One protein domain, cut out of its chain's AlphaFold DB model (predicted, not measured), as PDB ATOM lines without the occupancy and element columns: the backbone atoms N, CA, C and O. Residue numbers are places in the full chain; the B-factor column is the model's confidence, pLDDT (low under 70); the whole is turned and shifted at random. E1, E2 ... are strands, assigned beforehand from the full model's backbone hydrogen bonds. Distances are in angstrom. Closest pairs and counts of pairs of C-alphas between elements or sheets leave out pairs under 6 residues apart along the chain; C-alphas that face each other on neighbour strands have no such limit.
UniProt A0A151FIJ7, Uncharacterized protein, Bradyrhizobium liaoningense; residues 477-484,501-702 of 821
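Overview. This is residues 477 to 484 and 501 to 702 of the 821 residues of an uncharacterized protein of Bradyrhizobium liaoningense (UniProt A0A151FIJ7). The chain is wound in stacked turns, an elongated solenoid with a twisted wall of ten parallel strands, in the order E3 E5 E7 E9 E11 E13 E15 E17 E19 E21. Its other wall is two six-stranded parallel sheets, one after the other: E1 E2 E4 E6 E8 E10, then E12 E14 E16 E18 E20 E22. The printed part has 210 residues with 22 named strands, E1 to E22 in order along the chain, and no named helix; it is all strand in class, though 93 residues, under half, are in named strands. It is compact, with a radius of gyration of the C-alphas of 18.7 A, and spans 59 by 36 by 28 A.

Arrangement. Begin with the twisted ten-stranded sheet, whose strands' lines turn by 103 degrees from edge to edge: E3, residues 515 to 517, then E5, 541 to 543, E7, 559 to 561, E9, 577 to 581, E11, 596 to 601, E13, 615 to 620, E15, 638 to 641, E17, 656 to 658, E19, 673 to 678, and E21, 690 to 695. Between E9 and E11, N 578 and O 597 are within hydrogen-bond range at 2.9 A. This sheet makes a sandwich, two sheets face to face, with E12, residues 604 to 607, E14, 627 to 630, E16, 647 to 650, E18, 663 to 666, E20, 681 to 684, and E22, 698 to 701. The facing parts are 9.9 A centre to centre, and the strands of the one stand at 31 degrees to those of the other. Between E12 and E14, look for N 628 and O 604, 2.8 A apart. The third sheet runs E1, residues 480 to 484, E2, 502 to 506, E4, 525 to 529, E6, 550 to 552, E8, 568 to 570, and the edge strand E10, 588 to 590. There N 569 of E8 and O 588 of E10 are 2.8 A apart. E10 and E12 are apart.

Along the chain. Find C-alpha 480 at (251.353, 83.049, 221.779); from there E1 runs 12.3 A. E11 starts from C-alpha 596 at (227.979, 88.375, 237.717) and runs 16.4 A; E19 measures 16.0 A and E21 15.3 A. E22 ends with C-alpha 701 at (196.630, 97.985, 232.485).

Size, cuts and confidence. The two C-alphas farthest apart, those of Asp 477 and His 696, are 61.6 A apart. Residues 485 to 500 are not printed, and C-alphas 484 and 501 stand 17.2 A apart across this cut. The link E4 to E5, 11 residues, is long. Mean pLDDT of the printed part is 92.6; residue 702 is under 70.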
ATOM      1  N   ASP A 477     250.472  78.673 213.241       90.38
ATOM      2  CA  ASP A 477     249.011  78.750 213.292       90.38
ATOM      3  C   ASP A 477     248.480  79.151 214.678       90.38
ATOM      4  O   ASP A 477     247.330  79.575 214.790       90.38
ATOM      5  N   ASN A 478     249.310  79.060 215.720       92.62
ATOM      6  CA  ASN A 478     248.959  79.433 217.085       92.62
ATOM      7  C   ASN A 478     250.152  80.035 217.845       92.62
ATOM      8  O   ASN A 478     250.699  79.425 218.769       92.62
ATOM      9  N   ASN A 479     250.576  81.231 217.442       95.88
ATOM     10  CA  ASN A 479     251.631  81.975 218.123       95.88
ATOM     11  C   ASN A 479     251.056  82.695 219.348       95.88
ATOM     12  O   ASN A 479     249.962  83.269 219.306       95.88
ATOM     13  N   ILE A 480     251.810  82.656 220.447       97.12
ATOM     14  CA  ILE A 480     251.353  83.049 221.779       97.12
ATOM     15  C   ILE A 480     252.040  84.342 222.222       97.12
ATOM     16  O   ILE A 480     253.263  84.379 222.356       97.12
ATOM     17  N   LEU A 481     251.265  85.368 222.573       97.19
ATOM     18  CA  LEU A 481     251.744  86.493 223.380       97.19
ATOM     19  C   LEU A 481     251.472  86.200 224.864       97.19
ATOM     20  O   LEU A 481     250.328  86.185 225.310       97.19
ATOM     21  N   ALA A 482     252.522  85.936 225.639       96.75
ATOM     22  CA  ALA A 482     252.445  85.577 227.052       96.75
ATOM     23  C   ALA A 482     252.711  86.785 227.961       96.75
ATOM     24  O   ALA A 482     253.853  87.224 228.115       96.75
ATOM     25  N   LEU A 483     251.652  87.297 228.588       96.06
ATOM     26  CA  LEU A 483     251.672  88.441 229.496       96.06
ATOM     27  C   LEU A 483     252.017  87.981 230.923       96.06
ATOM     28  O   LEU A 483     251.296  87.183 231.526       96.06
ATOM     29  N   GLN A 484     253.127  88.472 231.479       92.56
ATOM     30  CA  GLN A 484     253.666  88.016 232.766       92.56
ATOM     31  C   GLN A 484     253.793  89.148 233.801       92.56
ATOM     32  O   GLN A 484     254.580  90.088 233.653       92.56
ATOM     33  N   GLN A 501     247.796  84.704 217.633       95.62
ATOM     34  CA  GLN A 501     246.452  84.110 217.647       95.62
ATOM     35  C   GLN A 501     245.966  83.805 219.067       95.62
ATOM     36  O   GLN A 501     244.766  83.673 219.298       95.62
ATOM     37  N   THR A 502     246.892  83.660 220.019       97.19
ATOM     38  CA  THR A 502     246.566  83.461 221.430       97.19
ATOM     39  C   THR A 502     247.283  84.500 222.284       97.19
ATOM     40  O   THR A 502     248.511  84.594 222.275       97.19
ATOM     41  N   VAL A 503     246.536  85.198 223.133       97.62
ATOM     42  CA  VAL A 503     247.095  85.986 224.238       97.62
ATOM     43  C   VAL A 503     246.919  85.171 225.515       97.62
ATOM     44  O   VAL A 503     245.819  84.724 225.818       97.62
ATOM     45  N   THR A 504     247.986  84.948 226.283       97.44
ATOM     46  CA  THR A 504     247.886  84.304 227.605       97.44
ATOM     47  C   THR A 504     248.149  85.309 228.713       97.44
ATOM     48  O   THR A 504     249.103  86.082 228.648       97.44
ATOM     49  N   ALA A 505     247.313  85.282 229.748       95.62
ATOM     50  CA  ALA A 505     247.440  86.119 230.937       95.62
ATOM     51  C   ALA A 505     247.173  85.294 232.207       95.62
ATOM     52  O   ALA A 505     246.754  84.139 232.138       95.62
ATOM     53  N   GLN A 506     247.398  85.887 233.381       94.38
ATOM     54  CA  GLN A 506     247.039  85.281 234.663       94.38
ATOM     55  C   GLN A 506     246.362  86.307 235.575       94.38
ATOM     56  O   GLN A 506     246.904  87.387 235.811       94.38
ATOM     57  N   GLU A 507     245.213  85.942 236.141       93.25
ATOM     58  CA  GLU A 507     244.509  86.728 237.158       93.25
ATOM     59  C   GLU A 507     245.396  87.044 238.365       93.25
ATOM     60  O   GLU A 507     246.117  86.183 238.879       93.25
ATOM     61  N   GLY A 508     245.286  88.265 238.889       86.56
ATOM     62  CA  GLY A 508     245.933  88.635 240.146       86.56
ATOM     63  C   GLY A 508     247.467  88.474 240.152       86.56
ATOM     64  O   GLY A 508     248.080  88.362 241.223       86.56
ATOM     65  N   ALA A 509     248.095  88.401 238.971       82.81
ATOM     66  CA  ALA A 509     249.514  88.113 238.813       82.81
ATOM     67  C   ALA A 509     250.388  89.078 239.637       82.81
ATOM     68  O   ALA A 509     250.120  90.272 239.755       82.81
ATOM     69  N   ALA A 510     251.451  88.557 240.252       74.88
ATOM     70  CA  ALA A 510     252.300  89.308 241.189       74.88
ATOM     71  C   ALA A 510     251.554  89.995 242.371       74.88
ATOM     72  O   ALA A 510     252.117  90.882 243.009       74.88
ATOM     73  N   ASN A 511     250.343  89.536 242.725       80.19
ATOM     74  CA  ASN A 511     249.410  90.125 243.708       80.19
ATOM     75  C   ASN A 511     248.727  91.440 243.287       80.19
ATOM     76  O   ASN A 511     248.104  92.089 244.129       80.19
ATOM     77  N   ASN A 512     248.804  91.807 242.010       80.31
ATOM     78  CA  ASN A 512     248.137  92.974 241.438       80.31
ATOM     79  C   ASN A 512     247.038  92.532 240.468       80.31
ATOM     80  O   ASN A 512     247.143  91.475 239.858       80.31
ATOM     81  N   HIS A 513     246.028  93.375 240.271       85.31
ATOM     82  CA  HIS A 513     245.024  93.197 239.222       85.31
ATOM     83  C   HIS A 513     245.655  93.616 237.875       85.31
ATOM     84  O   HIS A 513     245.998  94.793 237.745       85.31
ATOM     85  N   PRO A 514     245.898  92.707 236.911       92.31
ATOM     86  CA  PRO A 514     246.445  93.087 235.613       92.31
ATOM     87  C   PRO A 514     245.394  93.844 234.795       92.31
ATOM     88  O   PRO A 514     244.194  93.620 234.956       92.31
ATOM     89  N   THR A 515     245.845  94.698 233.882       95.06
ATOM     90  CA  THR A 515     244.984  95.364 232.899       95.06
ATOM     91  C   THR A 515     245.508  95.080 231.504       95.06
ATOM     92  O   THR A 515     246.682  95.328 231.234       95.06
ATOM     93  N   VAL A 516     244.654  94.578 230.619       96.94
ATOM     94  CA  VAL A 516     244.993  94.270 229.226       96.94
ATOM     95  C   VAL A 516     244.121  95.122 228.312       96.94
ATOM     96  O   VAL A 516     242.904  95.139 228.470       96.94
ATOM     97  N   HIS A 517     244.734  95.827 227.364       96.94
ATOM     98  CA  HIS A 517     244.028  96.432 226.236       96.94
ATOM     99  C   HIS A 517     244.367  95.644 224.975       96.94
ATOM    100  O   HIS A 517     245.548  95.554 224.633       96.94
ATOM    101  N   LEU A 518     243.353  95.086 224.313       96.62
ATOM    102  CA  LEU A 518     243.487  94.358 223.052       96.62
ATOM    103  C   LEU A 518     243.640  95.334 221.868       96.62
ATOM    104  O   LEU A 518     243.570  96.558 222.045       96.62
ATOM    105  N   ARG A 519     243.944  94.811 220.676       95.00
ATOM    106  CA  ARG A 519     244.191  95.593 219.453       95.00
ATOM    107  C   ARG A 519     243.263  95.125 218.337       95.00
ATOM    108  O   ARG A 519     243.324  93.967 217.954       95.00
ATOM    109  N   ASP A 520     242.554  96.080 217.741       92.25
ATOM    110  CA  ASP A 520     241.652  95.864 216.607       92.25
ATOM    111  C   ASP A 520     242.302  95.096 215.441       92.25
ATOM    112  O   ASP A 520     243.387  95.450 214.957       92.25
ATOM    113  N   GLY A 521     241.575  94.097 214.937       87.19
ATOM    114  CA  GLY A 521     241.912  93.328 213.741       87.19
ATOM    115  C   GLY A 521     242.823  92.131 214.002       87.19
ATOM    116  O   GLY A 521     243.484  91.671 213.066       87.19
ATOM    117  N   MET A 522     242.886  91.648 215.245       89.12
ATOM    118  CA  MET A 522     243.650  90.456 215.619       89.12
ATOM    119  C   MET A 522     242.755  89.227 215.795       89.12
ATOM    120  O   MET A 522     243.164  88.149 215.359       89.12
ATOM    121  N   HIS A 523     241.525  89.390 216.301       90.44
ATOM    122  CA  HIS A 523     240.599  88.282 216.580       90.44
ATOM    123  C   HIS A 523     241.236  87.216 217.506       90.44
ATOM    124  O   HIS A 523     241.186  86.013 217.229       90.44
ATOM    125  N   ASP A 524     241.892  87.666 218.577       91.00
ATOM    126  CA  ASP A 524     242.711  86.851 219.474       91.00
ATOM    127  C   ASP A 524     241.867  85.899 220.341       91.00
ATOM    128  O   ASP A 524     240.778  86.216 220.828       91.00
ATOM    129  N   VAL A 525     242.433  84.730 220.655       97.50
ATOM    130  CA  VAL A 525     241.964  83.901 221.772       97.50
ATOM    131  C   VAL A 525     242.702  84.318 223.045       97.50
ATOM    132  O   VAL A 525     243.863  83.959 223.264       97.50
ATOM    133  N   VAL A 526     242.031  85.060 223.921       97.88
ATOM    134  CA  VAL A 526     242.590  85.528 225.196       97.88
ATOM    135  C   VAL A 526     242.340  84.484 226.281       97.88
ATOM    136  O   VAL A 526     241.241  84.360 226.809       97.88
ATOM    137  N   ASN A 527     243.367  83.722 226.645       97.88
ATOM    138  CA  ASN A 527     243.307  82.684 227.672       97.88
ATOM    139  C   ASN A 527     243.856  83.199 229.011       97.88
ATOM    140  O   ASN A 527     245.069  83.354 229.184       97.88
ATOM    141  N   VAL A 528     242.970  83.428 229.980       96.56
ATOM    142  CA  VAL A 528     243.328  83.900 231.321       96.56
ATOM    143  C   VAL A 528     243.385  82.724 232.297       96.56
ATOM    144  O   VAL A 528     242.382  82.099 232.629       96.56
ATOM    145  N   ALA A 529     244.583  82.422 232.795       95.62
ATOM    146  CA  ALA A 529     244.770  81.428 233.840       95.62
ATOM    147  C   ALA A 529     244.308  81.961 235.207       95.62
ATOM    148  O   ALA A 529     244.577  83.111 235.566       95.62
ATOM    149  N   SER A 530     243.687  81.088 236.004       93.62
ATOM    150  CA  SER A 530     243.260  81.413 237.365       93.62
ATOM    151  C   SER A 530     244.412  81.883 238.262       93.62
ATOM    152  O   SER A 530     245.562  81.434 238.145       93.62
ATOM    153  N   ALA A 531     244.089  82.760 239.212       89.88
ATOM    154  CA  ALA A 531     245.058  83.275 240.170       89.88
ATOM    155  C   ALA A 531     245.680  82.156 241.025       89.88
ATOM    156  O   ALA A 531     245.019  81.197 241.433       89.88
ATOM    157  N   ALA A 532     246.965  82.301 241.360       86.12
ATOM    158  CA  ALA A 532     247.628  81.387 242.286       86.12
ATOM    159  C   ALA A 532     246.996  81.448 243.694       86.12
ATOM    160  O   ALA A 532     246.550  82.500 244.162       86.12
ATOM    161  N   ALA A 533     247.000  80.319 244.407       82.38
ATOM    162  CA  ALA A 533     246.414  80.229 245.742       82.38
ATOM    163  C   ALA A 533     247.038  81.248 246.720       82.38
ATOM    164  O   ALA A 533     248.254  81.289 246.904       82.38
ATOM    165  N   GLY A 534     246.191  82.045 247.381       78.25
ATOM    166  CA  GLY A 534     246.605  83.062 248.359       78.25
ATOM    167  C   GLY A 534     246.806  84.479 247.804       78.25
ATOM    168  O   GLY A 534     247.122  85.383 248.579       78.25
ATOM    169  N   VAL A 535     246.595  84.699 246.502       83.19
ATOM    170  CA  VAL A 535     246.560  86.041 245.899       83.19
ATOM    171  C   VAL A 535     245.406  86.869 246.479       83.19
ATOM    172  O   VAL A 535     244.285  86.388 246.627       83.19
ATOM    173  N   LYS A 536     245.681  88.137 246.820       74.12
ATOM    174  CA  LYS A 536     244.731  89.019 247.529       74.12
ATOM    175  C   LYS A 536     243.640  89.641 246.657       74.12
ATOM    176  O   LYS A 536     242.616  90.036 247.201       74.12
ATOM    177  N   ASN A 537     243.880  89.773 245.355       75.38
ATOM    178  CA  ASN A 537     242.907  90.299 244.402       75.38
ATOM    179  C   ASN A 537     242.913  89.420 243.139       75.38
ATOM    180  O   ASN A 537     243.590  89.762 242.170       75.38
ATOM    181  N   PRO A 538     242.276  88.235 243.185       85.56
ATOM    182  CA  PRO A 538     242.184  87.346 242.035       85.56
ATOM    183  C   PRO A 538     241.197  87.942 241.026       85.56
ATOM    184  O   PRO A 538     240.003  88.018 241.305       85.56
ATOM    185  N   GLY A 539     241.708  88.401 239.889       93.06
ATOM    186  CA  GLY A 539     240.924  88.955 238.786       93.06
ATOM    187  C   GLY A 539     241.803  89.643 237.743       93.06
ATOM    188  O   GLY A 539     243.005  89.840 237.979       93.06
ATOM    189  N   ILE A 540     241.208  90.000 236.607       95.69
ATOM    190  CA  ILE A 540     241.825  90.775 235.523       95.69
ATOM    191  C   ILE A 540     240.868  91.847 234.981       95.69
ATOM    192  O   ILE A 540     239.654  91.666 234.983       95.69
ATOM    193  N   THR A 541     241.413  92.963 234.486       96.94
ATOM    194  CA  THR A 541     240.658  93.926 233.673       96.94
ATOM    195  C   THR A 541     241.027  93.736 232.207       96.94
ATOM    196  O   THR A 541     242.213  93.783 231.871       96.94
ATOM    197  N   ILE A 542     240.039  93.559 231.335       97.88
ATOM    198  CA  ILE A 542     240.234  93.415 229.888       97.88
ATOM    199  C   ILE A 542     239.437  94.505 229.177       97.88
ATOM    200  O   ILE A 542     238.259  94.700 229.454       97.88
ATOM    201  N   TYR A 543     240.089  95.203 228.255       97.69
ATOM    202  CA  TYR A 543     239.445  96.080 227.289       97.69
ATOM    203  C   TYR A 543     239.526  95.417 225.920       97.69
ATOM    204  O   TYR A 543     240.617  95.327 225.349       97.69
ATOM    205  N   GLY A 544     238.370  94.954 225.454       96.12
ATOM    206  CA  GLY A 544     238.142  94.367 224.144       96.12
ATOM    207  C   GLY A 544     238.404  95.331 222.991       96.12
ATOM    208  O   GLY A 544     238.473  96.553 223.181       96.12
ATOM    209  N   ALA A 545     238.565  94.761 221.804       94.88
ATOM    210  CA  ALA A 545     238.797  95.472 220.552       94.88
ATOM    211  C   ALA A 545     237.526  95.509 219.681       94.88
ATOM    212  O   ALA A 545     236.553  94.805 219.962       94.88
ATOM    213  N   ASP A 546     237.504  96.313 218.609       93.19
ATOM    214  CA  ASP A 546     236.402  96.247 217.629       93.19
ATOM    215  C   ASP A 546     236.603  95.100 216.619       93.19
ATOM    216  O   ASP A 546     236.760  95.317 215.414       93.19
ATOM    217  N   ASP A 547     236.657  93.863 217.121       92.31
ATOM    218  CA  ASP A 547     236.708  92.657 216.297       92.31
ATOM    219  C   ASP A 547     235.934  91.463 216.915       92.31
ATOM    220  O   ASP A 547     234.832  91.643 217.434       92.31
ATOM    221  N   SER A 548     236.422  90.227 216.769       95.56
ATOM    222  CA  SER A 548     235.759  89.007 217.250       95.56
ATOM    223  C   SER A 548     236.631  88.199 218.219       95.56
ATOM    224  O   SER A 548     236.651  86.965 218.151       95.56
ATOM    225  N   ASP A 549     237.373  88.892 219.083       96.31
ATOM    226  CA  ASP A 549     238.135  88.313 220.191       96.31
ATOM    227  C   ASP A 549     237.314  87.283 220.999       96.31
ATOM    228  O   ASP A 549     236.117  87.446 221.264       96.31
ATOM    229  N   THR A 550     237.973  86.205 221.434       97.75
ATOM    230  CA  THR A 550     237.395  85.194 222.335       97.75
ATOM    231  C   THR A 550     238.155  85.168 223.656       97.75
ATOM    232  O   THR A 550     239.253  84.620 223.746       97.75
ATOM    233  N   THR A 551     237.554  85.719 224.708       98.19
ATOM    234  CA  THR A 551     238.135  85.783 226.054       98.19
ATOM    235  C   THR A 551     237.662  84.625 226.929       98.19
ATOM    236  O   THR A 551     236.475  84.480 227.201       98.19
ATOM    237  N   ASN A 552     238.598  83.828 227.438       98.00
ATOM    238  CA  ASN A 552     238.374  82.744 228.390       98.00
ATOM    239  C   ASN A 552     238.916  83.161 229.765       98.00
ATOM    240  O   ASN A 552     240.130  83.219 229.962       98.00
ATOM    241  N   LEU A 553     238.017  83.472 230.699       97.19
ATOM    242  CA  LEU A 553     238.333  83.923 232.057       97.19
ATOM    243  C   LEU A 553     238.565  82.744 233.016       97.19
ATOM    244  O   LEU A 553     238.141  81.615 232.762       97.19
ATOM    245  N   GLY A 554     239.220  83.017 234.145       94.31
ATOM    246  CA  GLY A 554     239.481  82.030 235.186       94.31
ATOM    247  C   GLY A 554     238.460  82.081 236.332       94.31
ATOM    248  O   GLY A 554     237.250  82.041 236.136       94.31
ATOM    249  N   SER A 555     238.951  82.079 237.571       93.19
ATOM    250  CA  SER A 555     238.119  82.016 238.789       93.19
ATOM    251  C   SER A 555     238.010  83.350 239.536       93.19
ATOM    252  O   SER A 555     237.490  83.389 240.653       93.19
ATOM    253  N   GLY A 556     238.590  84.409 238.981       92.62
ATOM    254  CA  GLY A 556     238.706  85.724 239.582       92.62
ATOM    255  C   GLY A 556     237.451  86.571 239.420       92.62
ATOM    256  O   GLY A 556     236.516  86.220 238.710       92.62
ATOM    257  N   ASN A 557     237.427  87.696 240.129       93.81
ATOM    258  CA  ASN A 557     236.443  88.746 239.903       93.81
ATOM    259  C   ASN A 557     237.008  89.675 238.825       93.81
ATOM    260  O   ASN A 557     237.869  90.509 239.122       93.81
ATOM    261  N   ASP A 558     236.554  89.502 237.592       96.25
ATOM    262  CA  ASP A 558     237.100  90.197 236.425       96.25
ATOM    263  C   ASP A 558     236.255  91.414 236.040       96.25
ATOM    264  O   ASP A 558     235.087  91.520 236.418       96.25
ATOM    265  N   ASP A 559     236.840  92.332 235.275       96.81
ATOM    266  CA  ASP A 559     236.141  93.483 234.699       96.81
ATOM    267  C   ASP A 559     236.435  93.550 233.193       96.81
ATOM    268  O   ASP A 559     237.555  93.858 232.782       96.81
ATOM    269  N   VAL A 560     235.457  93.187 232.361       98.12
ATOM    270  CA  VAL A 560     235.625  93.070 230.905       98.12
ATOM    271  C   VAL A 560     234.793  94.131 230.205       98.12
ATOM    272  O   VAL A 560     233.567  94.092 230.246       98.12
ATOM    273  N   PHE A 561     235.458  95.060 229.528       97.94
ATOM    274  CA  PHE A 561     234.846  96.044 228.644       97.94
ATOM    275  C   PHE A 561     234.790  95.450 227.239       97.94
ATOM    276  O   PHE A 561     235.842  95.226 226.645       97.94
ATOM    277  N   LEU A 562     233.589  95.198 226.721       97.31
ATOM    278  CA  LEU A 562     233.400  94.688 225.362       97.31
ATOM    279  C   LEU A 562     233.633  95.825 224.356       97.31
ATOM    280  O   LEU A 562     233.036  96.900 224.492       97.31
ATOM    281  N   GLY A 563     234.487  95.584 223.363       95.56
ATOM    282  CA  GLY A 563     234.782  96.483 222.250       95.56
ATOM    283  C   GLY A 563     233.840  96.315 221.052       95.56
ATOM    284  O   GLY A 563     233.517  97.314 220.408       95.56
ATOM    285  N   SER A 564     233.313  95.109 220.806       95.88
ATOM    286  CA  SER A 564     232.431  94.823 219.663       95.88
ATOM    287  C   SER A 564     231.205  93.973 220.014       95.88
ATOM    288  O   SER A 564     231.007  93.521 221.137       95.88
ATOM    289  N   SER A 565     230.345  93.752 219.018       96.31
ATOM    290  CA  SER A 565     229.217  92.807 219.100       96.31
ATOM    291  C   SER A 565     229.561  91.394 218.620       96.31
ATOM    292  O   SER A 565     228.739  90.494 218.776       96.31
ATOM    293  N   ALA A 566     230.749  91.193 218.039       96.50
ATOM    294  CA  ALA A 566     231.219  89.894 217.556       96.50
ATOM    295  C   ALA A 566     232.121  89.147 218.559       96.50
ATOM    296  O   ALA A 566     232.462  87.988 218.323       96.50
ATOM    297  N   GLU A 567     232.491  89.782 219.674       97.56
ATOM    298  CA  GLU A 567     233.300  89.174 220.732       97.56
ATOM    299  C   GLU A 567     232.557  88.047 221.468       97.56
ATOM    300  O   GLU A 567     231.324  88.024 221.574       97.56
ATOM    301  N   THR A 568     233.330  87.119 222.032       98.19
ATOM    302  CA  THR A 568     232.841  86.050 222.911       98.19
ATOM    303  C   THR A 568     233.598  86.063 224.235       98.19
ATOM    304  O   THR A 568     234.824  86.081 224.251       98.19
ATOM    305  N   VAL A 569     232.889  85.998 225.363       98.31
ATOM    306  CA  VAL A 569     233.483  85.936 226.704       98.31
ATOM    307  C   VAL A 569     232.954  84.724 227.462       98.31
ATOM    308  O   VAL A 569     231.778  84.652 227.813       98.31
ATOM    309  N   ASN A 570     233.847  83.787 227.761       97.81
ATOM    310  CA  ASN A 570     233.610  82.625 228.606       97.81
ATOM    311  C   ASN A 570     234.074  82.939 230.036       97.81
ATOM    312  O   ASN A 570     235.258  82.855 230.352       97.81
ATOM    313  N   GLY A 571     233.132  83.326 230.893       95.56
ATOM    314  CA  GLY A 571     233.325  83.537 232.326       95.56
ATOM    315  C   GLY A 571     233.454  82.228 233.110       95.56
ATOM    316  O   GLY A 571     232.859  81.211 232.749       95.56
ATOM    317  N   GLY A 572     234.209  82.252 234.210       93.75
ATOM    318  CA  GLY A 572     234.387  81.087 235.079       93.75
ATOM    319  C   GLY A 572     233.544  81.124 236.355       93.75
ATOM    320  O   GLY A 572     232.330  80.908 236.319       93.75
ATOM    321  N   SER A 573     234.186  81.279 237.517       93.75
ATOM    322  CA  SER A 573     233.531  81.080 238.827       93.75
ATOM    323  C   SER A 573     233.590  82.248 239.810       93.75
ATOM    324  O   SER A 573     232.906  82.192 240.835       93.75
ATOM    325  N   GLY A 574     234.360  83.298 239.522       92.69
ATOM    326  CA  GLY A 574     234.330  84.525 240.315       92.69
ATOM    327  C   GLY A 574     233.193  85.459 239.897       92.69
ATOM    328  O   GLY A 574     232.451  85.186 238.957       92.69
ATOM    329  N   ASN A 575     233.009  86.540 240.650       95.25
ATOM    330  CA  ASN A 575     231.943  87.513 240.421       95.25
ATOM    331  C   ASN A 575     232.455  88.601 239.474       95.25
ATOM    332  O   ASN A 575     233.007  89.603 239.936       95.25
ATOM    333  N   SER A 576     232.286  88.390 238.174       97.25
ATOM    334  CA  SER A 576     232.826  89.276 237.142       97.25
ATOM    335  C   SER A 576     231.800  90.313 236.672       97.25
ATOM    336  O   SER A 576     230.582  90.126 236.778       97.25
ATOM    337  N   THR A 577     232.310  91.440 236.184       97.81
ATOM    338  CA  THR A 577     231.546  92.540 235.589       97.81
ATOM    339  C   THR A 577     231.807  92.557 234.089       97.81
ATOM    340  O   THR A 577     232.957  92.540 233.657       97.81
ATOM    341  N   PHE A 578     230.743  92.582 233.292       98.25
ATOM    342  CA  PHE A 578     230.804  92.673 231.835       98.25
ATOM    343  C   PHE A 578     230.195  94.008 231.417       98.25
ATOM    344  O   PHE A 578     229.007  94.233 231.639       98.25
ATOM    345  N   ARG A 579     231.000  94.906 230.851       98.06
ATOM    346  CA  ARG A 579     230.606  96.273 230.505       98.06
ATOM    347  C   ARG A 579     230.318  96.392 229.022       98.06
ATOM    348  O   ARG A 579     231.182  96.110 228.193       98.06
ATOM    349  N   VAL A 580     229.110  96.835 228.701       97.56
ATOM    350  CA  VAL A 580     228.587  96.909 227.334       97.56
ATOM    351  C   VAL A 580     227.933  98.261 227.053       97.56
ATOM    352  O   VAL A 580     227.599  99.038 227.951       97.56
ATOM    353  N   THR A 581     227.713  98.528 225.773       95.69
ATOM    354  CA  THR A 581     226.888  99.633 225.272       95.69
ATOM    355  C   THR A 581     225.799  99.079 224.350       95.69
ATOM    356  O   THR A 581     225.769  97.883 224.040       95.69
ATOM    357  N   ALA A 582     224.933  99.948 223.825       93.81
ATOM    358  CA  ALA A 582     223.989  99.573 222.772       93.81
ATOM    359  C   ALA A 582     224.651  98.983 221.505       93.81
ATOM    360  O   ALA A 582     223.984  98.253 220.774       93.81
ATOM    361  N   SER A 583     225.939  99.254 221.238       94.81
ATOM    362  CA  SER A 583     226.661  98.667 220.097       94.81
ATOM    363  C   SER A 583     227.343  97.333 220.407       94.81
ATOM    364  O   SER A 583     227.611  96.586 219.471       94.81
ATOM    365  N   THR A 584     227.605  97.004 221.680       96.81
ATOM    366  CA  THR A 584     228.352  95.787 222.075       96.81
ATOM    367  C   THR A 584     227.511  94.736 222.806       96.81
ATOM    368  O   THR A 584     227.936  93.593 222.938       96.81
ATOM    369  N   ILE A 585     226.252  95.039 223.162       95.81
ATOM    370  CA  ILE A 585     225.280  94.076 223.734       95.81
ATOM    371  C   ILE A 585     225.027  92.823 222.858       95.81
ATOM    372  O   ILE A 585     224.470  91.832 223.328       95.81
ATOM    373  N   GLY A 586     225.430  92.839 221.583       95.25
ATOM    374  CA  GLY A 586     225.376  91.664 220.705       95.25
ATOM    375  C   GLY A 586     226.397  90.562 221.030       95.25
ATOM    376  O   GLY A 586     226.192  89.434 220.589       95.25
ATOM    377  N   ALA A 587     227.442  90.861 221.814       97.50
ATOM    378  CA  ALA A 587     228.510  89.920 222.159       97.50
ATOM    379  C   ALA A 587     227.991  88.657 222.874       97.50
ATOM    380  O   ALA A 587     227.017  88.695 223.635       97.50
ATOM    381  N   ALA A 588     228.646  87.517 222.660       97.88
ATOM    382  CA  ALA A 588     228.313  86.275 223.353       97.88
ATOM    383  C   ALA A 588     228.951  86.268 224.749       97.88
ATOM    384  O   ALA A 588     230.158  86.106 224.884       97.88
ATOM    385  N   ILE A 589     228.152  86.454 225.803       97.94
ATOM    386  CA  ILE A 589     228.646  86.558 227.183       97.94
ATOM    387  C   ILE A 589     228.139  85.359 227.976       97.94
ATOM    388  O   ILE A 589     226.977  85.291 228.371       97.94
ATOM    389  N   HIS A 590     229.028  84.415 228.243       96.75
ATOM    390  CA  HIS A 590     228.766  83.226 229.039       96.75
ATOM    391  C   HIS A 590     229.351  83.415 230.436       96.75
ATOM    392  O   HIS A 590     230.418  82.894 230.729       96.75
ATOM    393  N   GLY A 591     228.669  84.151 231.320       91.94
ATOM    394  CA  GLY A 591     229.208  84.569 232.627       91.94
ATOM    395  C   GLY A 591     229.620  83.439 233.591       91.94
ATOM    396  O   GLY A 591     230.200  83.701 234.643       91.94
ATOM    397  N   GLY A 592     229.340  82.179 233.263       94.00
ATOM    398  CA  GLY A 592     229.737  81.032 234.073       94.00
ATOM    399  C   GLY A 592     228.861  80.861 235.315       94.00
ATOM    400  O   GLY A 592     227.635  80.829 235.221       94.00
ATOM    401  N   THR A 593     229.490  80.687 236.479       94.00
ATOM    402  CA  THR A 593     228.821  80.305 237.744       94.00
ATOM    403  C   THR A 593     228.832  81.387 238.828       94.00
ATOM    404  O   THR A 593     228.231  81.197 239.887       94.00
ATOM    405  N   GLY A 594     229.496  82.514 238.568       92.94
ATOM    406  CA  GLY A 594     229.592  83.649 239.481       92.94
ATOM    407  C   GLY A 594     228.295  84.438 239.677       92.94
ATOM    408  O   GLY A 594     227.308  84.297 238.958       92.94
ATOM    409  N   SER A 595     228.306  85.341 240.658       94.88
ATOM    410  CA  SER A 595     227.253  86.339 240.878       94.88
ATOM    411  C   SER A 595     227.500  87.575 240.001       94.88
ATOM    412  O   SER A 595     227.728  88.664 240.529       94.88
ATOM    413  N   ASN A 596     227.489  87.387 238.681       97.50
ATOM    414  CA  ASN A 596     227.979  88.375 237.717       97.50
ATOM    415  C   ASN A 596     227.059  89.582 237.506       97.50
ATOM    416  O   ASN A 596     225.830  89.489 237.634       97.50
ATOM    417  N   VAL A 597     227.682  90.688 237.097       97.94
ATOM    418  CA  VAL A 597     227.037  91.956 236.740       97.94
ATOM    419  C   VAL A 597     227.198  92.204 235.238       97.94
ATOM    420  O   VAL A 597     228.306  92.114 234.716       97.94
ATOM    421  N   LEU A 598     226.108  92.531 234.547       97.75
ATOM    422  CA  LEU A 598     226.138  93.144 233.218       97.75
ATOM    423  C   LEU A 598     225.913  94.645 233.396       97.75
ATOM    424  O   LEU A 598     224.878  95.057 233.909       97.75
ATOM    425  N   ASP A 599     226.880  95.455 233.008       97.56
ATOM    426  CA  ASP A 599     226.904  96.885 233.276       97.56
ATOM    427  C   ASP A 599     226.786  97.657 231.959       97.56
ATOM    428  O   ASP A 599     227.612  97.507 231.058       97.56
ATOM    429  N   ILE A 600     225.697  98.405 231.795       96.25
ATOM    430  CA  ILE A 600     225.271  98.952 230.505       96.25
ATOM    431  C   ILE A 600     225.394 100.470 230.540       96.25
ATOM    432  O   ILE A 600     224.825 101.126 231.408       96.25
ATOM    433  N   THR A 601     226.121 101.026 229.570       94.00
ATOM    434  CA  THR A 601     226.433 102.460 229.498       94.00
ATOM    435  C   THR A 601     226.012 103.088 228.165       94.00
ATOM    436  O   THR A 601     225.886 102.417 227.136       94.00
ATOM    437  N   GLY A 602     225.824 104.411 228.168       91.44
ATOM    438  CA  GLY A 602     225.664 105.231 226.960       91.44
ATOM    439  C   GLY A 602     224.226 105.466 226.482       91.44
ATOM    440  O   GLY A 602     224.015 106.400 225.709       91.44
ATOM    441  N   GLY A 603     223.240 104.711 226.974       90.06
ATOM    442  CA  GLY A 603     221.829 104.892 226.615       90.06
ATOM    443  C   GLY A 603     221.374 104.158 225.347       90.06
ATOM    444  O   GLY A 603     222.117 103.380 224.746       90.06
ATOM    445  N   GLY A 604     220.146 104.446 224.902       93.69
ATOM    446  CA  GLY A 604     219.601 103.958 223.630       93.69
ATOM    447  C   GLY A 604     218.895 102.598 223.702       93.69
ATOM    448  O   GLY A 604     218.528 102.111 224.770       93.69
ATOM    449  N   ILE A 605     218.637 101.984 222.543       94.50
ATOM    450  CA  ILE A 605     217.918 100.702 222.466       94.50
ATOM    451  C   ILE A 605     218.887  99.563 222.782       94.50
ATOM    452  O   ILE A 605     219.864  99.363 222.067       94.50
ATOM    453  N   VAL A 606     218.583  98.789 223.824       95.75
ATOM    454  CA  VAL A 606     219.425  97.692 224.309       95.75
ATOM    455  C   VAL A 606     218.547  96.463 224.526       95.75
ATOM    456  O   VAL A 606     217.570  96.509 225.268       95.75
ATOM    457  N   THR A 607     218.858  95.347 223.871       95.62
ATOM    458  CA  THR A 607     218.103  94.090 224.021       95.62
ATOM    459  C   THR A 607     219.053  92.983 224.437       95.62
ATOM    460  O   THR A 607     219.964  92.639 223.691       95.62
ATOM    461  N   MET A 608     218.847  92.432 225.630       94.44
ATOM    462  CA  MET A 608     219.665  91.345 226.159       94.44
ATOM    463  C   MET A 608     219.251  90.029 225.480       94.44
ATOM    464  O   MET A 608     218.197  89.465 225.777       94.44
ATOM    465  N   GLY A 609     220.053  89.569 224.520       91.25
ATOM    466  CA  GLY A 609     219.769  88.357 223.749       91.25
ATOM    467  C   GLY A 609     220.085  87.055 224.496       91.25
ATOM    468  O   GLY A 609     220.680  87.049 225.572       91.25
ATOM    469  N   SER A 610     219.710  85.918 223.900       93.62
ATOM    470  CA  SER A 610     219.986  84.571 224.438       93.62
ATOM    471  C   SER A 610     221.469  84.174 224.414       93.62
ATOM    472  O   SER A 610     221.851  83.170 225.007       93.62
ATOM    473  N   ASN A 611     222.289  84.951 223.709       94.38
ATOM    474  CA  ASN A 611     223.751  84.913 223.701       94.38
ATOM    475  C   ASN A 611     224.373  85.396 225.026       94.38
ATOM    476  O   ASN A 611     225.552  85.143 225.255       94.38
ATOM    477  N   ILE A 612     223.598  86.052 225.899       96.62
ATOM    478  CA  ILE A 612     224.035  86.468 227.235       96.62
ATOM    479  C   ILE A 612     223.439  85.515 228.279       96.62
ATOM    480  O   ILE A 612     222.223  85.358 228.378       96.62
ATOM    481  N   THR A 613     224.298  84.883 229.076       95.75
ATOM    482  CA  THR A 613     223.950  83.889 230.101       95.75
ATOM    483  C   THR A 613     224.803  84.069 231.364       95.75
ATOM    484  O   THR A 613     225.843  84.721 231.346       95.75
ATOM    485  N   GLY A 614     224.363  83.513 232.499       94.81
ATOM    486  CA  GLY A 614     225.126  83.570 233.760       94.81
ATOM    487  C   GLY A 614     225.181  84.949 234.435       94.81
ATOM    488  O   GLY A 614     226.003  85.159 235.323       94.81
ATOM    489  N   ILE A 615     224.323  85.889 234.030       97.00
ATOM    490  CA  ILE A 615     224.187  87.218 234.640       97.00
ATOM    491  C   ILE A 615     223.158  87.173 235.773       97.00
ATOM    492  O   ILE A 615     222.128  86.511 235.649       97.00
ATOM    493  N   LYS A 616     223.426  87.897 236.865       96.56
ATOM    494  CA  LYS A 616     222.517  88.022 238.013       96.56
ATOM    495  C   LYS A 616     222.019  89.451 238.214       96.56
ATOM    496  O   LYS A 616     220.843  89.647 238.515       96.56
ATOM    497  N   THR A 617     222.900  90.432 238.048       97.38
ATOM    498  CA  THR A 617     222.561  91.855 238.141       97.38
ATOM    499  C   THR A 617     222.765  92.511 236.782       97.38
ATOM    500  O   THR A 617     223.758  92.227 236.119       97.38
ATOM    501  N   VAL A 618     221.852  93.388 236.378       97.62
ATOM    502  CA  VAL A 618     222.038  94.307 235.253       97.62
ATOM    503  C   VAL A 618     222.022  95.727 235.802       97.62
ATOM    504  O   VAL A 618     221.061  96.091 236.470       97.62
ATOM    505  N   ASN A 619     223.041  96.527 235.514       97.25
ATOM    506  CA  ASN A 619     223.043  97.956 235.814       97.25
ATOM    507  C   ASN A 619     222.773  98.738 234.522       97.25
ATOM    508  O   ASN A 619     223.392  98.458 233.497       97.25
ATOM    509  N   LEU A 620     221.877  99.722 234.575       96.12
ATOM    510  CA  LEU A 620     221.750 100.774 233.569       96.12
ATOM    511  C   LEU A 620     222.371 102.037 234.174       96.12
ATOM    512  O   LEU A 620     221.806 102.663 235.074       96.12
ATOM    513  N   GLU A 621     223.585 102.358 233.737       94.75
ATOM    514  CA  GLU A 621     224.343 103.508 234.230       94.75
ATOM    515  C   GLU A 621     223.830 104.810 233.612       94.75
ATOM    516  O   GLU A 621     223.428 104.851 232.446       94.75
ATOM    517  N   ASN A 622     223.890 105.892 234.390       92.56
ATOM    518  CA  ASN A 622     223.325 107.193 234.030       92.56
ATOM    519  C   ASN A 622     223.812 107.685 232.646       92.56
ATOM    520  O   ASN A 622     225.013 107.865 232.422       92.56
ATOM    521  N   ALA A 623     222.873 107.930 231.728       88.75
ATOM    522  CA  ALA A 623     223.141 108.215 230.321       88.75
ATOM    523  C   ALA A 623     222.521 109.539 229.843       88.75
ATOM    524  O   ALA A 623     221.474 109.975 230.308       88.75
ATOM    525  N   CYS A 624     223.148 110.162 228.839       83.38
ATOM    526  CA  CYS A 624     222.651 111.396 228.211       83.38
ATOM    527  C   CYS A 624     221.423 111.186 227.303       83.38
ATOM    528  O   CYS A 624     220.821 112.157 226.845       83.38
ATOM    529  N   SER A 625     221.092 109.932 226.997       90.12
ATOM    530  CA  SER A 625     219.911 109.522 226.241       90.12
ATOM    531  C   SER A 625     219.288 108.320 226.926       90.12
ATOM    532  O   SER A 625     220.002 107.370 227.233       90.12
ATOM    533  N   ASN A 626     217.976 108.354 227.107       91.38
ATOM    534  CA  ASN A 626     217.236 107.331 227.831       91.38
ATOM    535  C   ASN A 626     217.418 105.947 227.175       91.38
ATOM    536  O   ASN A 626     217.492 105.822 225.944       91.38
ATOM    537  N   TYR A 627     217.469 104.899 227.987       95.50
ATOM    538  CA  TYR A 627     217.443 103.518 227.541       95.50
ATOM    539  C   TYR A 627     216.046 103.121 227.056       95.50
ATOM    540  O   TYR A 627     215.010 103.537 227.570       95.50
ATOM    541  N   THR A 628     216.019 102.228 226.076       96.00
ATOM    542  CA  THR A 628     214.920 101.280 225.885       96.00
ATOM    543  C   THR A 628     215.521  99.897 226.064       96.00
ATOM    544  O   THR A 628     215.954  99.264 225.098       96.00
ATOM    545  N   PHE A 629     215.620  99.477 227.323       96.38
ATOM    546  CA  PHE A 629     216.178  98.193 227.713       96.38
ATOM    547  C   PHE A 629     215.113  97.094 227.630       96.38
ATOM    548  O   PHE A 629     213.957  97.296 227.997       96.38
ATOM    549  N   THR A 630     215.498  95.914 227.153       96.00
ATOM    550  CA  THR A 630     214.657  94.712 227.157       96.00
ATOM    551  C   THR A 630     215.432  93.570 227.800       96.00
ATOM    552  O   THR A 630     216.516  93.220 227.322       96.00
ATOM    553  N   THR A 631     214.888  93.003 228.883       92.94
ATOM    554  CA  THR A 631     215.526  91.898 229.612       92.94
ATOM    555  C   THR A 631     215.536  90.624 228.766       92.94
ATOM    556  O   THR A 631     214.686  90.430 227.891       92.94
ATOM    557  N   SER A 632     216.481  89.728 229.050       88.44
ATOM    558  CA  SER A 632     216.498  88.380 228.476       88.44
ATOM    559  C   SER A 632     215.518  87.454 229.203       88.44
ATOM    560  O   SER A 632     214.945  87.808 230.230       88.44
ATOM    561  N   ALA A 633     215.389  86.219 228.711       86.75
ATOM    562  CA  ALA A 633     214.609  85.159 229.351       86.75
ATOM    563  C   ALA A 633     215.237  84.586 230.649       86.75
ATOM    564  O   ALA A 633     214.753  83.572 231.161       86.75
ATOM    565  N   ILE A 634     216.320  85.174 231.177       90.31
ATOM    566  CA  ILE A 634     216.908  84.773 232.464       90.31
ATOM    567  C   ILE A 634     215.952  85.183 233.588       90.31
ATOM    568  O   ILE A 634     215.638  86.355 233.737       90.31
ATOM    569  N   SER A 635     215.515  84.217 234.397       90.31
ATOM    570  CA  SER A 635     214.636  84.459 235.546       90.31
ATOM    571  C   SER A 635     215.431  84.815 236.803       90.31
ATOM    572  O   SER A 635     216.387  84.117 237.148       90.31
ATOM    573  N   GLY A 636     214.984  85.839 237.531       91.69
ATOM    574  CA  GLY A 636     215.584  86.260 238.797       91.69
ATOM    575  C   GLY A 636     216.675  87.321 238.644       91.69
ATOM    576  O   GLY A 636     217.517  87.452 239.537       91.69
ATOM    577  N   LEU A 637     216.678  88.063 237.532       95.75
ATOM    578  CA  LEU A 637     217.585  89.191 237.327       95.75
ATOM    579  C   LEU A 637     217.276  90.317 238.318       95.75
ATOM    580  O   LEU A 637     216.119  90.624 238.591       95.75
ATOM    581  N   THR A 638     218.312  90.978 238.831       97.25
ATOM    582  CA  THR A 638     218.171  92.279 239.499       97.25
ATOM    583  C   THR A 638     218.583  93.376 238.526       97.25
ATOM    584  O   THR A 638     219.769  93.511 238.250       97.25
ATOM    585  N   VAL A 639     217.633  94.138 237.992       96.94
ATOM    586  CA  VAL A 639     217.906  95.299 237.132       96.94
ATOM    587  C   VAL A 639     217.958  96.544 238.011       96.94
ATOM    588  O   VAL A 639     217.017  96.792 238.760       96.94
ATOM    589  N   ILE A 640     219.043  97.308 237.941       96.62
ATOM    590  CA  ILE A 640     219.248  98.557 238.676       96.62
ATOM    591  C   ILE A 640     219.387  99.678 237.654       96.62
ATOM    592  O   ILE A 640     220.388  99.758 236.950       96.62
ATOM    593  N   ASP A 641     218.382 100.536 237.579       95.19
ATOM    594  CA  ASP A 641     218.349 101.709 236.722       95.19
ATOM    595  C   ASP A 641     218.764 102.951 237.518       95.19
ATOM    596  O   ASP A 641     218.144 103.303 238.524       95.19
ATOM    597  N   SER A 642     219.867 103.568 237.094       92.50
ATOM    598  CA  SER A 642     220.413 104.805 237.672       92.50
ATOM    599  C   SER A 642     220.229 106.018 236.752       92.50
ATOM    600  O   SER A 642     220.636 107.133 237.101       92.50
ATOM    601  N   SER A 643     219.636 105.811 235.578       83.44
ATOM    602  CA  SER A 643     219.167 106.847 234.655       83.44
ATOM    603  C   SER A 643     217.745 107.307 235.040       83.44
ATOM    604  O   SER A 643     217.269 106.984 236.127       83.44
ATOM    605  N   HIS A 644     217.149 108.236 234.284       85.12
ATOM    606  CA  HIS A 644     215.794 108.745 234.538       85.12
ATOM    607  C   HIS A 644     215.017 108.867 233.215       85.12
ATOM    608  O   HIS A 644     215.523 109.434 232.241       85.12
ATOM    609  N   GLY A 645     213.741 108.469 233.211       86.44
ATOM    610  CA  GLY A 645     212.876 108.506 232.025       86.44
ATOM    611  C   GLY A 645     213.060 107.311 231.085       86.44
ATOM    612  O   GLY A 645     212.689 107.388 229.911       86.44
ATOM    613  N   ASP A 646     213.690 106.246 231.560       93.94
ATOM    614  CA  ASP A 646     214.059 105.072 230.780       93.94
ATOM    615  C   ASP A 646     212.902 104.097 230.626       93.94
ATOM    616  O   ASP A 646     211.994 104.029 231.451       93.94
ATOM    617  N   ARG A 647     212.938 103.306 229.554       95.38
ATOM    618  CA  ARG A 647     211.956 102.257 229.302       95.38
ATOM    619  C   ARG A 647     212.565 100.885 229.556       95.38
ATOM    620  O   ARG A 647     213.534 100.518 228.894       95.38
ATOM    621  N   ILE A 648     211.942 100.097 230.430       96.44
ATOM    622  CA  ILE A 648     212.388  98.744 230.794       96.44
ATOM    623  C   ILE A 648     211.302  97.733 230.418       96.44
ATOM    624  O   ILE A 648     210.275  97.636 231.082       96.44
ATOM    625  N   ASN A 649     211.522  96.949 229.364       95.00
ATOM    626  CA  ASN A 649     210.643  95.841 228.990       95.00
ATOM    627  C   ASN A 649     211.115  94.551 229.691       95.00
ATOM    628  O   ASN A 649     212.150  93.986 229.331       95.00
ATOM    629  N   VAL A 650     210.357  94.076 230.678       94.31
ATOM    630  CA  VAL A 650     210.633  92.851 231.444       94.31
ATOM    631  C   VAL A 650     209.985  91.656 230.747       94.31
ATOM    632  O   VAL A 650     208.776  91.643 230.499       94.31
ATOM    633  N   THR A 651     210.787  90.647 230.412       91.81
ATOM    634  CA  THR A 651     210.364  89.461 229.644       91.81
ATOM    635  C   THR A 651     210.339  88.169 230.466       91.81
ATOM    636  O   THR A 651     209.689  87.206 230.053       91.81
ATOM    637  N   ALA A 652     210.989  88.140 231.635       90.25
ATOM    638  CA  ALA A 652     211.088  86.972 232.504       90.25
ATOM    639  C   ALA A 652     210.331  87.144 233.838       90.25
ATOM    640  O   ALA A 652     209.793  88.200 234.165       90.25
ATOM    641  N   SER A 653     210.222  86.044 234.588       92.69
ATOM    642  CA  SER A 653     209.595  86.000 235.919       92.69
ATOM    643  C   SER A 653     210.645  86.082 237.033       92.69
ATOM    644  O   SER A 653     211.800  85.729 236.818       92.69
ATOM    645  N   ASN A 654     210.224  86.425 238.251       94.44
ATOM    646  CA  ASN A 654     211.038  86.577 239.471       94.44
ATOM    647  C   ASN A 654     212.054  87.731 239.453       94.44
ATOM    648  O   ASN A 654     212.845  87.851 240.392       94.44
ATOM    649  N   ASP A 655     212.042  88.573 238.422       95.88
ATOM    650  CA  ASP A 655     212.985  89.682 238.295       95.88
ATOM    651  C   ASP A 655     212.693  90.782 239.326       95.88
ATOM    652  O   ASP A 655     211.551  91.009 239.728       95.88
ATOM    653  N   THR A 656     213.738  91.474 239.775       96.25
ATOM    654  CA  THR A 656     213.646  92.651 240.643       96.25
ATOM    655  C   THR A 656     214.159  93.870 239.892       96.25
ATOM    656  O   THR A 656     215.350  93.962 239.619       96.25
ATOM    657  N   ILE A 657     213.274  94.809 239.586       96.06
ATOM    658  CA  ILE A 657     213.599  96.100 238.981       96.06
ATOM    659  C   ILE A 657     213.739  97.131 240.103       96.06
ATOM    660  O   ILE A 657     212.864  97.240 240.965       96.06
ATOM    661  N   ILE A 658     214.846  97.863 240.109       95.69
ATOM    662  CA  ILE A 658     215.123  98.982 241.004       95.69
ATOM    663  C   ILE A 658     215.312 100.206 240.112       95.69
ATOM    664  O   ILE A 658     216.322 100.278 239.425       95.69
ATOM    665  N   ALA A 659     214.344 101.117 240.081       92.44
ATOM    666  CA  ALA A 659     214.327 102.273 239.179       92.44
ATOM    667  C   ALA A 659     213.736 103.503 239.889       92.44
ATOM    668  O   ALA A 659     213.381 103.428 241.066       92.44
ATOM    669  N   SER A 660     213.673 104.656 239.226       90.50
ATOM    670  CA  SER A 660     212.812 105.780 239.624       90.50
ATOM    671  C   SER A 660     212.583 106.698 238.422       90.50
ATOM    672  O   SER A 660     213.548 107.099 237.775       90.50
ATOM    673  N   HIS A 661     211.340 107.111 238.176       91.38
ATOM    674  CA  HIS A 661     210.911 107.803 236.951       91.38
ATOM    675  C   HIS A 661     211.065 106.963 235.662       91.38
ATOM    676  O   HIS A 661     211.351 107.527 234.604       91.38
ATOM    677  N   ALA A 662     210.898 105.637 235.727       92.00
ATOM    678  CA  ALA A 662     210.994 104.736 234.574       92.00
ATOM    679  C   ALA A 662     209.622 104.243 234.062       92.00
ATOM    680  O   ALA A 662     208.684 104.023 234.830       92.00
ATOM    681  N   ASP A 663     209.534 103.992 232.754       94.56
ATOM    682  CA  ASP A 663     208.418 103.316 232.088       94.56
ATOM    683  C   ASP A 663     208.683 101.793 232.033       94.56
ATOM    684  O   ASP A 663     209.365 101.277 231.136       94.56
ATOM    685  N   ILE A 664     208.136 101.036 232.982       94.56
ATOM    686  CA  ILE A 664     208.350  99.589 233.125       94.56
ATOM    687  C   ILE A 664     207.212  98.819 232.444       94.56
ATOM    688  O   ILE A 664     206.057  98.922 232.846       94.56
ATOM    689  N   TYR A 665     207.522  97.996 231.444       94.31
ATOM    690  CA  TYR A 665     206.559  97.159 230.719       94.31
ATOM    691  C   TYR A 665     206.740  95.686 231.071       94.31
ATOM    692  O   TYR A 665     207.769  95.094 230.752       94.31
ATOM    693  N   LEU A 666     205.722  95.072 231.669       92.81
ATOM    694  CA  LEU A 666     205.679  93.633 231.907       92.81
ATOM    695  C   LEU A 666     205.141  92.896 230.672       92.81
ATOM    696  O   LEU A 666     204.116  93.265 230.092       92.81
ATOM    697  N   SER A 667     205.843  91.842 230.257       89.88
ATOM    698  CA  SER A 667     205.374  90.935 229.204       89.88
ATOM    699  C   SER A 667     204.296  89.989 229.743       89.88
ATOM    700  O   SER A 667     204.399  89.526 230.879       89.88
ATOM    701  N   ALA A 668     203.300  89.648 228.916       86.62
ATOM    702  CA  ALA A 668     202.186  88.782 229.308       86.62
ATOM    703  C   ALA A 668     202.619  87.462 229.973       86.62
ATOM    704  O   ALA A 668     203.281  86.622 229.359       86.62
ATOM    705  N   GLY A 669     202.139  87.243 231.197       83.44
ATOM    706  CA  GLY A 669     202.392  86.046 231.993       83.44
ATOM    707  C   GLY A 669     203.671  86.103 232.830       83.44
ATOM    708  O   GLY A 669     204.090  85.063 233.340       83.44
ATOM    709  N   THR A 670     204.298  87.272 232.988       89.62
ATOM    710  CA  THR A 670     205.457  87.440 233.882       89.62
ATOM    711  C   THR A 670     205.023  87.389 235.347       89.62
ATOM    712  O   THR A 670     204.098  88.075 235.777       89.62
ATOM    713  N   THR A 671     205.659  86.534 236.146       91.25
ATOM    714  CA  THR A 671     205.229  86.262 237.525       91.25
ATOM    715  C   THR A 671     206.264  86.661 238.561       91.25
ATOM    716  O   THR A 671     207.461  86.570 238.314       91.25
ATOM    717  N   ASN A 672     205.797  87.056 239.748       90.38
ATOM    718  CA  ASN A 672     206.631  87.424 240.894       90.38
ATOM    719  C   ASN A 672     207.666  88.539 240.602       90.38
ATOM    720  O   ASN A 672     208.743  88.557 241.198       90.38
ATOM    721  N   THR A 673     207.356  89.471 239.695       92.19
ATOM    722  CA  THR A 673     208.248  90.596 239.370       92.19
ATOM    723  C   THR A 673     208.173  91.661 240.464       92.19
ATOM    724  O   THR A 673     207.105  92.197 240.763       92.19
ATOM    725  N   LYS A 674     209.298  91.992 241.089       94.62
ATOM    726  CA  LYS A 674     209.368  93.024 242.127       94.62
ATOM    727  C   LYS A 674     209.837  94.340 241.515       94.62
ATOM    728  O   LYS A 674     210.841  94.357 240.822       94.62
ATOM    729  N   ILE A 675     209.152  95.436 241.806       93.69
ATOM    730  CA  ILE A 675     209.520  96.788 241.375       93.69
ATOM    731  C   ILE A 675     209.757  97.623 242.635       93.69
ATOM    732  O   ILE A 675     208.960  97.574 243.574       93.69
ATOM    733  N   ILE A 676     210.886  98.322 242.700       92.94
ATOM    734  CA  ILE A 676     211.315  99.131 243.845       92.94
ATOM    735  C   ILE A 676     211.747 100.488 243.305       92.94
ATOM    736  O   ILE A 676     212.701 100.547 242.536       92.94
ATOM    737  N   GLY A 677     211.085 101.565 243.711       88.88
ATOM    738  CA  GLY A 677     211.330 102.859 243.085       88.88
ATOM    739  C   GLY A 677     210.451 103.972 243.610       88.88
ATOM    740  O   GLY A 677     209.921 103.869 244.717       88.88
ATOM    741  N   ASN A 678     210.356 105.056 242.849       89.88
ATOM    742  CA  ASN A 678     209.359 106.106 243.025       89.88
ATOM    743  C   ASN A 678     209.063 106.743 241.668       89.88
ATOM    744  O   ASN A 678     209.945 106.814 240.810       89.88
ATOM    745  N   ASP A 679     207.854 107.286 241.530       91.81
ATOM    746  CA  ASP A 679     207.412 108.045 240.356       91.81
ATOM    747  C   ASP A 679     207.466 107.228 239.034       91.81
ATOM    748  O   ASP A 679     207.529 107.801 237.946       91.81
ATOM    749  N   ASP A 680     207.411 105.890 239.115       91.50
ATOM    750  CA  ASP A 680     207.481 104.967 237.967       91.50
ATOM    751  C   ASP A 680     206.111 104.739 237.287       91.50
ATOM    752  O   ASP A 680     205.065 104.730 237.943       91.50
ATOM    753  N   ILE A 681     206.090 104.466 235.976       92.81
ATOM    754  CA  ILE A 681     204.882 104.056 235.232       92.81
ATOM    755  C   ILE A 681     204.986 102.573 234.864       92.81
ATOM    756  O   ILE A 681     205.860 102.161 234.110       92.81
ATOM    757  N   ILE A 682     204.070 101.752 235.377       92.50
ATOM    758  CA  ILE A 682     204.151 100.288 235.305       92.50
ATOM    759  C   ILE A 682     203.024  99.747 234.422       92.50
ATOM    760  O   ILE A 682     201.869  99.669 234.842       92.50
ATOM    761  N   HIS A 683     203.359  99.342 233.202       92.56
ATOM    762  CA  HIS A 683     202.452  98.720 232.244       92.56
ATOM    763  C   HIS A 683     202.345  97.209 232.488       92.56
ATOM    764  O   HIS A 683     203.338  96.488 232.407       92.56
ATOM    765  N   ILE A 684     201.127  96.731 232.753       88.06
ATOM    766  CA  ILE A 684     200.814  95.328 233.069       88.06
ATOM    767  C   ILE A 684     199.844  94.709 232.057       88.06
ATOM    768  O   ILE A 684     199.010  95.400 231.461       88.06
ATOM    769  N   GLN A 685     199.908  93.388 231.910       87.94
ATOM    770  CA  GLN A 685     199.088  92.581 231.011       87.94
ATOM    771  C   GLN A 685     198.381  91.428 231.756       87.94
ATOM    772  O   GLN A 685     198.507  91.221 232.966       87.94
ATOM    773  N   LYS A 686     197.533  90.681 231.038       80.12
ATOM    774  CA  LYS A 686     196.738  89.597 231.633       80.12
ATOM    775  C   LYS A 686     197.618  88.393 231.987       80.12
ATOM    776  O   LYS A 686     198.071  87.678 231.098       80.12
ATOM    777  N   GLY A 687     197.670  88.076 233.279       80.50
ATOM    778  CA  GLY A 687     198.380  86.912 233.820       80.50
ATOM    779  C   GLY A 687     199.609  87.284 234.640       80.50
ATOM    780  O   GLY A 687     200.184  86.407 235.280       80.50
ATOM    781  N   ASP A 688     199.970  88.566 234.652       87.56
ATOM    782  CA  ASP A 688     201.145  89.043 235.361       87.56
ATOM    783  C   ASP A 688     200.925  89.008 236.881       87.56
ATOM    784  O   ASP A 688     199.798  89.139 237.370       87.56
ATOM    785  N   THR A 689     202.003  88.859 237.651       86.69
ATOM    786  CA  THR A 689     201.984  89.086 239.105       86.69
ATOM    787  C   THR A 689     203.219  89.866 239.527       86.69
ATOM    788  O   THR A 689     204.343  89.495 239.193       86.69
ATOM    789  N   TRP A 690     203.007  90.950 240.269       89.06
ATOM    790  CA  TRP A 690     204.055  91.900 240.621       89.06
ATOM    791  C   TRP A 690     203.883  92.447 242.044       89.06
ATOM    792  O   TRP A 690     202.799  92.381 242.626       89.06
ATOM    793  N   ILE A 691     204.960  92.998 242.604       89.56
ATOM    794  CA  ILE A 691     204.965  93.705 243.893       89.56
ATOM    795  C   ILE A 691     205.672  95.041 243.691       89.56
ATOM    796  O   ILE A 691     206.862  95.047 243.391       89.56
ATOM    797  N   VAL A 692     204.967  96.155 243.901       87.38
ATOM    798  CA  VAL A 692     205.559  97.502 243.891       87.38
ATOM    799  C   VAL A 692     205.902  97.917 245.321       87.38
ATOM    800  O   VAL A 692     205.088  97.754 246.232       87.38
ATOM    801  N   ALA A 693     207.111  98.431 245.526       85.56
ATOM    802  CA  ALA A 693     207.610  98.935 246.799       85.56
ATOM    803  C   ALA A 693     208.216 100.332 246.592       85.56
ATOM    804  O   ALA A 693     209.433 100.473 246.481       85.56
ATOM    805  N   GLY A 694     207.344 101.337 246.532       80.56
ATOM    806  CA  GLY A 694     207.687 102.707 246.165       80.56
ATOM    807  C   GLY A 694     206.621 103.731 246.549       80.56
ATOM    808  O   GLY A 694     205.698 103.426 247.316       80.56
ATOM    809  N   SER A 695     206.769 104.962 246.058       82.62
ATOM    810  CA  SER A 695     205.774 106.027 246.203       82.62
ATOM    811  C   SER A 695     205.572 106.799 244.896       82.62
ATOM    812  O   SER A 695     206.504 106.982 244.127       82.62
ATOM    813  N   HIS A 696     204.334 107.247 244.657       86.81
ATOM    814  CA  HIS A 696     203.872 107.910 243.420       86.81
ATOM    815  C   HIS A 696     203.852 107.052 242.135       86.81
ATOM    816  O   HIS A 696     203.524 107.567 241.068       86.81
ATOM    817  N   ASP A 697     204.079 105.742 242.241       86.81
ATOM    818  CA  ASP A 697     204.050 104.826 241.095       86.81
ATOM    819  C   ASP A 697     202.638 104.687 240.484       86.81
ATOM    820  O   ASP A 697     201.632 104.546 241.191       86.81
ATOM    821  N   THR A 698     202.553 104.681 239.153       89.75
ATOM    822  CA  THR A 698     201.304 104.604 238.380       89.75
ATOM    823  C   THR A 698     201.204 103.280 237.626       89.75
ATOM    824  O   THR A 698     201.907 103.058 236.645       89.75
ATOM    825  N   VAL A 699     200.283 102.400 238.030       87.31
ATOM    826  CA  VAL A 699     200.054 101.113 237.346       87.31
ATOM    827  C   VAL A 699     199.004 101.258 236.236       87.31
ATOM    828  O   VAL A 699     197.851 101.611 236.497       87.31
ATOM    829  N   VAL A 700     199.388 100.938 235.000       89.50
ATOM    830  CA  VAL A 700     198.570 101.022 233.781       89.50
ATOM    831  C   VAL A 700     198.287  99.619 233.249       89.50
ATOM    832  O   VAL A 700     199.197  98.865 232.927       89.50
ATOM    833  N   ASN A 701     197.012  99.257 233.101       80.94
ATOM    834  CA  ASN A 701     196.630  97.985 232.485       80.94
ATOM    835  C   ASN A 701     196.523  98.136 230.959       80.94
ATOM    836  O   ASN A 701     195.569  98.739 230.468       80.94
ATOM    837  N   ASP A 702     197.464  97.548 230.220       65.94
ATOM    838  CA  ASP A 702     197.570  97.640 228.754       65.94
ATOM    839  C   ASP A 702     196.678  96.613 228.015       65.94
ATOM    840  O   ASP A 702     196.854  96.306 226.836       65.94
TER     841      ASP A 702